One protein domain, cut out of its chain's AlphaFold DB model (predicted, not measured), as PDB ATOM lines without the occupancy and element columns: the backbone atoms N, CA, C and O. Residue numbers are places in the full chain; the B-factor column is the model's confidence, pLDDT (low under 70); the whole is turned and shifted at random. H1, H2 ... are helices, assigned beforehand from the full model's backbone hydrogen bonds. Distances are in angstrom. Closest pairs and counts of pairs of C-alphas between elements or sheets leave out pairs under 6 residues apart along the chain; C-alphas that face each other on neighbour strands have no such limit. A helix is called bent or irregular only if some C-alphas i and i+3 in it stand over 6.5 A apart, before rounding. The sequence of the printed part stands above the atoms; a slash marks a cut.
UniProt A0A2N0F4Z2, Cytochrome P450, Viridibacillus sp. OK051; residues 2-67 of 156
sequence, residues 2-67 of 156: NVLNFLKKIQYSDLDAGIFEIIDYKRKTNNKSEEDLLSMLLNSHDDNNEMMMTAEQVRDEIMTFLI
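AT A GLANCE: This is residues 2 to 67 of the 156 residues of the protein "Cytochrome P450" of Viridibacillus sp. OK051 (UniProt A0A2N0F4Z2). One long helix, H2, runs along the longest axis like a base, and a helical hairpin of H3 and H4 sits over one side of it, with H4 crossing H2 steeply. H1 sticks out as an arm past the first end of H2, making a corner with it, and residues 46 to 51 of the loop between H3 and H4 stick out from the body as well. The printed part has 66 residues with four named helices, in the order H1, H2, H3, H4, and no named strand; the class is all helix. The whole is only just loose, close to compact, with a radius of gyration of the C-alphas of 13.2 A, and the C-alphas span 37 by 27 by 16 A.

HOW THE PARTS SIT: H1, residues 3 to 11, touches no helix and is apart from both H3, residues 37 to 42, and H4, residues 55 to 67. H1 and H2, residues 13 to 29, meet only through their link. H2 touches H4 with its residues 16 to 23 alone, and H4 touches H2 with residues 55 to 59 alone. Their closest C-alphas, those of Ile 19 and Arg 59, are 6.5 A apart. H2 and H4 stand at a steep tilt of 58 degrees and run opposite ways. H2 and H3 are close but not clearly touching, with the closest C-alphas, those of Lys 26 and Ser 39, 7.6 A apart. They run the same way at a steep tilt of 68 degrees, only just short of about perpendicular. H3 and H4 form a helical hairpin: they touch, run opposite ways at a shallow tilt of 17 degrees, and their closest C-alphas, those of Leu 41 and Val 58, are 6.2 A apart. H4 touches H3 with residues 58 to 62 alone. In H2, H3 and H4 every O i to N i+4 pair is within hydrogen-bond range; in H1 it is 4 of 5.

IN THESE COORDINATES: H1 begins at C-alpha 3, at (73.815, 69.994, 79.612), and measures 12.5 A from first to last C-alpha. H2, the longest helix with 17 residues, measures 24.6 A, from C-alpha 13 at (68.042, 85.046, 77.660) to C-alpha 29 at (62.957, 99.980, 58.811). H3 has 6 residues and measures 8.6 A. H4 has 13 residues, measures 18.1 A and ends at C-alpha 67, at (79.709, 82.435, 70.359). No helix is bent.

THE WHOLE: The two C-alphas farthest apart, those of Val 3 and Ser 33, are 40.0 A apart. Residues 2 to 11, of which 3 to 11 belong to H1, and residues 46 to 51 stand free; without them the body of 50 residues spans 28 by 19 by 17 A. The link from H1 to H2 is tight, that from H2 to H3 is short, and that from H3 to H4, residues 43 to 54, is long. The printed part has no cut. Its mean pLDDT is 76.7, and residues 2 to 13 and 30 to 34 are under 70.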
ATOM      1  N   ASN A   2      70.657  67.889  76.523       43.03
ATOM      2  CA  ASN A   2      72.097  68.041  76.763       43.03
ATOM      3  C   ASN A   2      72.383  69.195  77.728       43.03
ATOM      4  O   ASN A   2      71.768  70.253  77.624       43.03
ATOM      5  N   VAL A   3      73.351  69.001  78.624       36.94
ATOM      6  CA  VAL A   3      73.815  69.994  79.612       36.94
ATOM      7  C   VAL A   3      74.224  71.317  78.939       36.94
ATOM      8  O   VAL A   3      73.944  72.387  79.469       36.94
ATOM      9  N   LEU A   4      74.745  71.252  77.708       44.84
ATOM     10  CA  LEU A   4      75.002  72.410  76.841       44.84
ATOM     11  C   LEU A   4      73.742  73.233  76.519       44.84
ATOM     12  O   LEU A   4      73.802  74.457  76.514       44.84
ATOM     13  N   ASN A   5      72.590  72.591  76.303       50.50
ATOM     14  CA  ASN A   5      71.328  73.291  76.039       50.50
ATOM     15  C   ASN A   5      70.741  73.915  77.309       50.50
ATOM     16  O   ASN A   5      70.024  74.903  77.216       50.50
ATOM     17  N   PHE A   6      71.028  73.353  78.486       46.06
ATOM     18  CA  PHE A   6      70.569  73.894  79.767       46.06
ATOM     19  C   PHE A   6      71.387  75.124  80.187       46.06
ATOM     20  O   PHE A   6      70.805  76.142  80.552       46.06
ATOM     21  N   LEU A   7      72.715  75.071  80.036       42.94
ATOM     22  CA  LEU A   7      73.599  76.217  80.278       42.94
ATOM     23  C   LEU A   7      73.350  77.351  79.267       42.94
ATOM     24  O   LEU A   7      73.256  78.509  79.666       42.94
ATOM     25  N   LYS A   8      73.094  77.021  77.990       51.34
ATOM     26  CA  LYS A   8      72.693  78.012  76.974       51.34
ATOM     27  C   LYS A   8      71.370  78.726  77.292       51.34
ATOM     28  O   LYS A   8      71.215  79.890  76.954       51.34
ATOM     29  N   LYS A   9      70.411  78.057  77.938       51.47
ATOM     30  CA  LYS A   9      69.070  78.627  78.159       51.47
ATOM     31  C   LYS A   9      69.010  79.667  79.280       51.47
ATOM     32  O   LYS A   9      68.143  80.527  79.246       51.47
ATOM     33  N   ILE A  10      69.889  79.558  80.278       52.03
ATOM     34  CA  ILE A  10      69.906  80.448  81.452       52.03
ATOM     35  C   ILE A  10      70.875  81.622  81.247       52.03
ATOM     36  O   ILE A  10      70.649  82.697  81.786       52.03
ATOM     37  N   GLN A  11      71.936  81.439  80.456       56.69
ATOM     38  CA  GLN A  11      73.014  82.425  80.317       56.69
ATOM     39  C   GLN A  11      72.785  83.466  79.204       56.69
ATOM     40  O   GLN A  11      73.423  84.513  79.223       56.69
ATOM     41  N   TYR A  12      71.883  83.201  78.253       64.31
ATOM     42  CA  TYR A  12      71.732  84.017  77.038       64.31
ATOM     43  C   TYR A  12      70.319  84.588  76.823       64.31
ATOM     44  O   TYR A  12      70.048  85.118  75.752       64.31
ATOM     45  N   SER A  13      69.418  84.530  77.812       67.75
ATOM     46  CA  SER A  13      68.042  85.046  77.660       67.75
ATOM     47  C   SER A  13      67.990  86.533  77.300       67.75
ATOM     48  O   SER A  13      67.147  86.949  76.509       67.75
ATOM     49  N   ASP A  14      68.917  87.321  77.844       75.44
ATOM     50  CA  ASP A  14      68.998  88.761  77.582       75.44
ATOM     51  C   ASP A  14      69.579  89.045  76.187       75.44
ATOM     52  O   ASP A  14      69.175  89.994  75.516       75.44
ATOM     53  N   LEU A  15      70.480  88.177  75.712       81.00
ATOM     54  CA  LEU A  15      71.030  88.223  74.355       81.00
ATOM     55  C   LEU A  15      69.980  87.835  73.313       81.00
ATOM     56  O   LEU A  15      69.869  88.503  72.288       81.00
ATOM     57  N   ASP A  16      69.164  86.820  73.599       84.94
ATOM     58  CA  ASP A  16      68.034  86.438  72.751       84.94
ATOM     59  C   ASP A  16      67.061  87.611  72.578       84.94
ATOM     60  O   ASP A  16      66.700  87.951  71.450       84.94
ATOM     61  N   ALA A  17      66.674  88.262  73.682       85.88
ATOM     62  CA  ALA A  17      65.784  89.419  73.645       85.88
ATOM     63  C   ALA A  17      66.366  90.561  72.793       85.88
ATOM     64  O   ALA A  17      65.668  91.091  71.927       85.88
ATOM     65  N   GLY A  18      67.651  90.881  72.978       89.00
ATOM     66  CA  GLY A  18      68.337  91.899  72.182       89.00
ATOM     67  C   GLY A  18      68.413  91.552  70.691       89.00
ATOM     68  O   GLY A  18      68.170  92.411  69.845       89.00
ATOM     69  N   ILE A  19      68.687  90.291  70.340       89.38
ATOM     70  CA  ILE A  19      68.736  89.855  68.935       89.38
ATOM     71  C   ILE A  19      67.360  89.982  68.277       89.38
ATOM     72  O   ILE A  19      67.267  90.505  67.165       89.38
ATOM     73  N   PHE A  20      66.287  89.551  68.948       91.31
ATOM     74  CA  PHE A  20      64.933  89.691  68.406       91.31
ATOM     75  C   PHE A  20      64.529  91.159  68.225       91.31
ATOM     76  O   PHE A  20      63.938  91.497  67.198       91.31
ATOM     77  N   GLU A  21      64.906  92.042  69.153       90.56
ATOM     78  CA  GLU A  21      64.667  93.483  69.013       90.56
ATOM     79  C   GLU A  21      65.369  94.061  67.772       90.56
ATOM     80  O   GLU A  21      64.753  94.795  66.993       90.56
ATOM     81  N   ILE A  22      66.628  93.678  67.528       89.50
ATOM     82  CA  ILE A  22      67.389  94.120  66.348       89.50
ATOM     83  C   ILE A  22      66.784  93.546  65.052       89.50
ATOM     84  O   ILE A  22      66.673  94.269  64.054       89.50
ATOM     85  N   ILE A  23      66.356  92.277  65.052       89.81
ATOM     86  CA  ILE A  23      65.668  91.646  63.911       89.81
ATOM     87  C   ILE A  23      64.392  92.425  63.561       89.81
ATOM     88  O   ILE A  23      64.184  92.789  62.398       89.81
ATOM     89  N   ASP A  24      63.557  92.717  64.559       89.75
ATOM     90  CA  ASP A  24      62.312  93.460  64.372       89.75
ATOM     91  C   ASP A  24      62.572  94.884  63.878       89.75
ATOM     92  O   ASP A  24      61.869  95.372  62.984       89.75
ATOM     93  N   TYR A  25      63.593  95.547  64.423       88.38
ATOM     94  CA  TYR A  25      64.010  96.874  63.987       88.38
ATOM     95  C   TYR A  25      64.421  96.883  62.507       88.38
ATOM     96  O   TYR A  25      63.904  97.697  61.731       88.38
ATOM     97  N   LYS A  26      65.293  95.957  62.079       86.12
ATOM     98  CA  LYS A  26      65.753  95.882  60.681       86.12
ATOM     99  C   LYS A  26      64.623  95.523  59.711       86.12
ATOM    100  O   LYS A  26      64.538  96.118  58.636       86.12
ATOM    101  N   ARG A  27      63.701  94.633  60.102       84.38
ATOM    102  CA  ARG A  27      62.509  94.304  59.296       84.38
ATOM    103  C   ARG A  27      61.574  95.503  59.119       84.38
ATOM    104  O   ARG A  27      61.105  95.744  58.010       84.38
ATOM    105  N   LYS A  28      61.319  96.275  60.183       86.00
ATOM    106  CA  LYS A  28      60.423  97.448  60.141       86.00
ATOM    107  C   LYS A  28      60.996  98.608  59.338       86.00
ATOM    108  O   LYS A  28      60.258  99.297  58.642       86.00
ATOM    109  N   THR A  29      62.296  98.841  59.459       81.69
ATOM    110  CA  THR A  29      62.957  99.980  58.811       81.69
ATOM    111  C   THR A  29      63.276  99.726  57.338       81.69
ATOM    112  O   THR A  29      63.630 100.672  56.639       81.69
ATOM    113  N   ASN A  30      63.140  98.477  56.855       68.75
ATOM    114  CA  ASN A  30      63.596  98.036  55.529       68.75
ATOM    115  C   ASN A  30      64.998  98.591  55.221       68.75
ATOM    116  O   ASN A  30      65.274  99.064  54.114       68.75
ATOM    117  N   ASN A  31      65.847  98.631  56.255       63.78
ATOM    118  CA  ASN A  31      67.103  99.354  56.217       63.78
ATOM    119  C   ASN A  31      68.133  98.550  55.421       63.78
ATOM    120  O   ASN A  31      68.973  97.848  55.974       63.78
ATOM    121  N   LYS A  32      68.050  98.666  54.095       58.31
ATOM    122  CA  LYS A  32      68.988  98.074  53.133       58.31
ATOM    123  C   LYS A  32      70.362  98.753  53.131       58.31
ATOM    124  O   LYS A  32      71.215  98.348  52.353       58.31
ATOM    125  N   SER A  33      70.561  99.810  53.927       54.59
ATOM    126  CA  SER A  33      71.790 100.612  53.889       54.59
ATOM    127  C   SER A  33      72.943 100.035  54.716       54.59
ATOM    128  O   SER A  33      74.081 100.451  54.524       54.59
ATOM    129  N   GLU A  34      72.678  99.052  55.580       60.47
ATOM    130  CA  GLU A  34      73.707  98.342  56.348       60.47
ATOM    131  C   GLU A  34      73.896  96.922  55.801       60.47
ATOM    132  O   GLU A  34      73.096  96.020  56.075       60.47
ATOM    133  N   GLU A  35      74.968  96.723  55.030       72.94
ATOM    134  CA  GLU A  35      75.450  95.412  54.576       72.94
ATOM    135  C   GLU A  35      76.158  94.673  55.724       72.94
ATOM    136  O   GLU A  35      77.376  94.503  55.728       72.94
ATOM    137  N   ASP A  36      75.397  94.262  56.738       85.81
ATOM    138  CA  ASP A  36      75.895  93.395  57.807       85.81
ATOM    139  C   ASP A  36      75.376  91.957  57.679       85.81
ATOM    140  O   ASP A  36      74.474  91.645  56.897       85.81
ATOM    141  N   LEU A  37      75.971  91.056  58.465       87.19
ATOM    142  CA  LEU A  37      75.637  89.634  58.455       87.19
ATOM    143  C   LEU A  37      74.149  89.377  58.745       87.19
ATOM    144  O   LEU A  37      73.554  88.491  58.136       87.19
ATOM    145  N   LEU A  38      73.527  90.147  59.641       88.69
ATOM    146  CA  LEU A  38      72.109  89.991  59.964       88.69
ATOM    147  C   LEU A  38      71.231  90.399  58.775       88.69
ATOM    148  O   LEU A  38      70.297  89.675  58.431       88.69
ATOM    149  N   SER A  39      71.549  91.509  58.107       85.88
ATOM    150  CA  SER A  39      70.903  91.900  56.853       85.88
ATOM    151  C   SER A  39      71.068  90.814  55.782       85.88
ATOM    152  O   SER A  39      70.107  90.511  55.076       85.88
ATOM    153  N   MET A  40      72.244  90.187  55.669       86.75
ATOM    154  CA  MET A  40      72.468  89.080  54.729       86.75
ATOM    155  C   MET A  40      71.590  87.864  55.053       86.75
ATOM    156  O   MET A  40      70.947  87.329  54.153       86.75
ATOM    157  N   LEU A  41      71.503  87.463  56.327       88.31
ATOM    158  CA  LEU A  41      70.671  86.336  56.767       88.31
ATOM    159  C   LEU A  41      69.176  86.609  56.567       88.31
ATOM    160  O   LEU A  41      68.457  85.747  56.065       88.31
ATOM    161  N   LEU A  42      68.705  87.819  56.883       86.19
ATOM    162  CA  LEU A  42      67.303  88.213  56.690       86.19
ATOM    163  C   LEU A  42      66.871  88.222  55.218       86.19
ATOM    164  O   LEU A  42      65.687  88.049  54.940       86.19
ATOM    165  N   ASN A  43      67.811  88.439  54.294       82.25
ATOM    166  CA  ASN A  43      67.560  88.424  52.852       82.25
ATOM    167  C   ASN A  43      67.937  87.085  52.190       82.25
ATOM    168  O   ASN A  43      67.779  86.940  50.975       82.25
ATOM    169  N   SER A  44      68.451  86.120  52.957       82.94
ATOM    170  CA  SER A  44      68.810  84.803  52.438       82.94
ATOM    171  C   SER A  44      67.561  83.972  52.141       82.94
ATOM    172  O   SER A  44      66.546  84.073  52.835       82.94
ATOM    173  N   HIS A  45      67.639  83.178  51.076       79.31
ATOM    174  CA  HIS A  45      66.603  82.234  50.679       79.31
ATOM    175  C   HIS A  45      67.206  80.829  50.618       79.31
ATOM    176  O   HIS A  45      68.424  80.682  50.489       79.31
ATOM    177  N   ASP A  46      66.357  79.810  50.723       79.38
ATOM    178  CA  ASP A  46      66.747  78.427  50.460       79.38
ATOM    179  C   ASP A  46      67.186  78.214  48.997       79.38
ATOM    180  O   ASP A  46      67.014  79.078  48.136       79.38
ATOM    181  N   ASP A  47      67.759  77.044  48.704       74.38
ATOM    182  CA  ASP A  47      68.344  76.735  47.388       74.38
ATOM    183  C   ASP A  47      67.342  76.857  46.221       74.38
ATOM    184  O   ASP A  47      67.743  77.043  45.069       74.38
ATOM    185  N   ASN A  48      66.039  76.777  46.512       78.75
ATOM    186  CA  ASN A  48      64.960  76.907  45.532       78.75
ATOM    187  C   ASN A  48      64.378  78.335  45.457       78.75
ATOM    188  O   ASN A  48      63.499  78.588  44.633       78.75
ATOM    189  N   ASN A  49      64.879  79.278  46.264       73.69
ATOM    190  CA  ASN A  49      64.353  80.634  46.455       73.69
ATOM    191  C   ASN A  49      62.885  80.692  46.925       73.69
ATOM    192  O   ASN A  49      62.189  81.682  46.686       73.69
ATOM    193  N   GLU A  50      62.397  79.648  47.588       73.38
ATOM    194  CA  GLU A  50      61.005  79.517  48.021       73.38
ATOM    195  C   GLU A  50      60.796  79.967  49.470       73.38
ATOM    196  O   GLU A  50      59.718  80.469  49.804       73.38
ATOM    197  N   MET A  51      61.808  79.824  50.333       76.19
ATOM    198  CA  MET A  51      61.680  80.126  51.763       76.19
ATOM    199  C   MET A  51      62.794  81.033  52.277       76.19
ATOM    200  O   MET A  51      63.977  80.762  52.095       76.19
ATOM    201  N   MET A  52      62.398  82.093  52.984       83.31
ATOM    202  CA  MET A  52      63.299  82.903  53.805       83.31
ATOM    203  C   MET A  52      63.462  82.277  55.192       83.31
ATOM    204  O   MET A  52      62.544  81.630  55.704       83.31
ATOM    205  N   MET A  53      64.597  82.541  55.839       85.12
ATOM    206  CA  MET A  53      64.821  82.120  57.221       85.12
ATOM    207  C   MET A  53      63.798  82.743  58.189       85.12
ATOM    208  O   MET A  53      63.483  83.940  58.123       85.12
ATOM    209  N   THR A  54      63.310  81.951  59.148       88.25
ATOM    210  CA  THR A  54      62.474  82.471  60.242       88.25
ATOM    211  C   THR A  54      63.298  83.327  61.208       88.25
ATOM    212  O   THR A  54      64.529  83.287  61.205       88.25
ATOM    213  N   ALA A  55      62.635  84.119  62.060       86.44
ATOM    214  CA  ALA A  55      63.345  84.930  63.056       86.44
ATOM    215  C   ALA A  55      64.175  84.058  64.014       86.44
ATOM    216  O   ALA A  55      65.287  84.426  64.378       86.44
ATOM    217  N   GLU A  56      63.655  82.887  64.377       88.94
ATOM    218  CA  GLU A  56      64.315  81.914  65.243       88.94
ATOM    219  C   GLU A  56      65.554  81.319  64.575       88.94
ATOM    220  O   GLU A  56      66.596  81.233  65.216       88.94
ATOM    221  N   GLN A  57      65.472  80.972  63.287       88.69
ATOM    222  CA  GLN A  57      66.625  80.467  62.537       88.69
ATOM    223  C   GLN A  57      67.709  81.539  62.392       88.69
ATOM    224  O   GLN A  57      68.879  81.264  62.633       88.69
ATOM    225  N   VAL A  58      67.331  82.778  62.056       89.75
ATOM    226  CA  VAL A  58      68.284  83.899  61.984       89.75
ATOM    227  C   VAL A  58      68.943  84.137  63.345       89.75
ATOM    228  O   VAL A  58      70.157  84.319  63.416       89.75
ATOM    229  N   ARG A  59      68.166  84.086  64.432       89.12
ATOM    230  CA  ARG A  59      68.681  84.179  65.801       89.12
ATOM    231  C   ARG A  59      69.679  83.060  66.094       89.12
ATOM    232  O   ARG A  59      70.762  83.346  66.599       89.12
ATOM    233  N   ASP A  60      69.331  81.811  65.787       87.31
ATOM    234  CA  ASP A  60      70.177  80.640  66.043       87.31
ATOM    235  C   ASP A  60      71.516  80.722  65.283       87.31
ATOM    236  O   ASP A  60      72.574  80.442  65.860       87.31
ATOM    237  N   GLU A  61      71.496  81.178  64.026       88.38
ATOM    238  CA  GLU A  61      72.715  81.391  63.239       88.38
ATOM    239  C   GLU A  61      73.569  82.525  63.816       88.38
ATOM    240  O   GLU A  61      74.760  82.334  64.061       88.38
ATOM    241  N   ILE A  62      72.977  83.680  64.136       88.75
ATOM    242  CA  ILE A  62      73.711  84.804  64.747       88.75
ATOM    243  C   ILE A  62      74.351  84.393  66.068       88.75
ATOM    244  O   ILE A  62      75.522  84.688  66.304       88.75
ATOM    245  N   MET A  63      73.616  83.670  66.913       85.50
ATOM    246  CA  MET A  63      74.152  83.141  68.165       85.50
ATOM    247  C   MET A  63      75.320  82.186  67.927       85.50
ATOM    248  O   MET A  63      76.301  82.213  68.672       85.50
ATOM    249  N   THR A  64      75.249  81.368  66.877       84.25
ATOM    250  CA  THR A  64      76.351  80.484  66.487       84.25
ATOM    251  C   THR A  64      77.583  81.289  66.076       84.25
ATOM    252  O   THR A  64      78.664  81.039  66.611       84.25
ATOM    253  N   PHE A  65      77.434  82.291  65.204       84.56
ATOM    254  CA  PHE A  65      78.540  83.158  64.782       84.56
ATOM    255  C   PHE A  65      79.174  83.913  65.950       84.56
ATOM    256  O   PHE A  65      80.399  83.923  66.075       84.56
ATOM    257  N   LEU A  66      78.352  84.516  66.815       83.19
ATOM    258  CA  LEU A  66      78.833  85.294  67.951       83.19
ATOM    259  C   LEU A  66      79.606  84.416  68.929       83.19
ATOM    260  O   LEU A  66      80.730  84.754  69.265       83.19
ATOM    261  N   ILE A  67      79.056  83.274  69.346       79.44
ATOM    262  CA  ILE A  67      79.709  82.435  70.359       79.44
ATOM    263  C   ILE A  67      80.972  81.776  69.793       79.44
ATOM    264  O   ILE A  67      82.040  81.853  70.395       79.44
TER     265      ILE A  67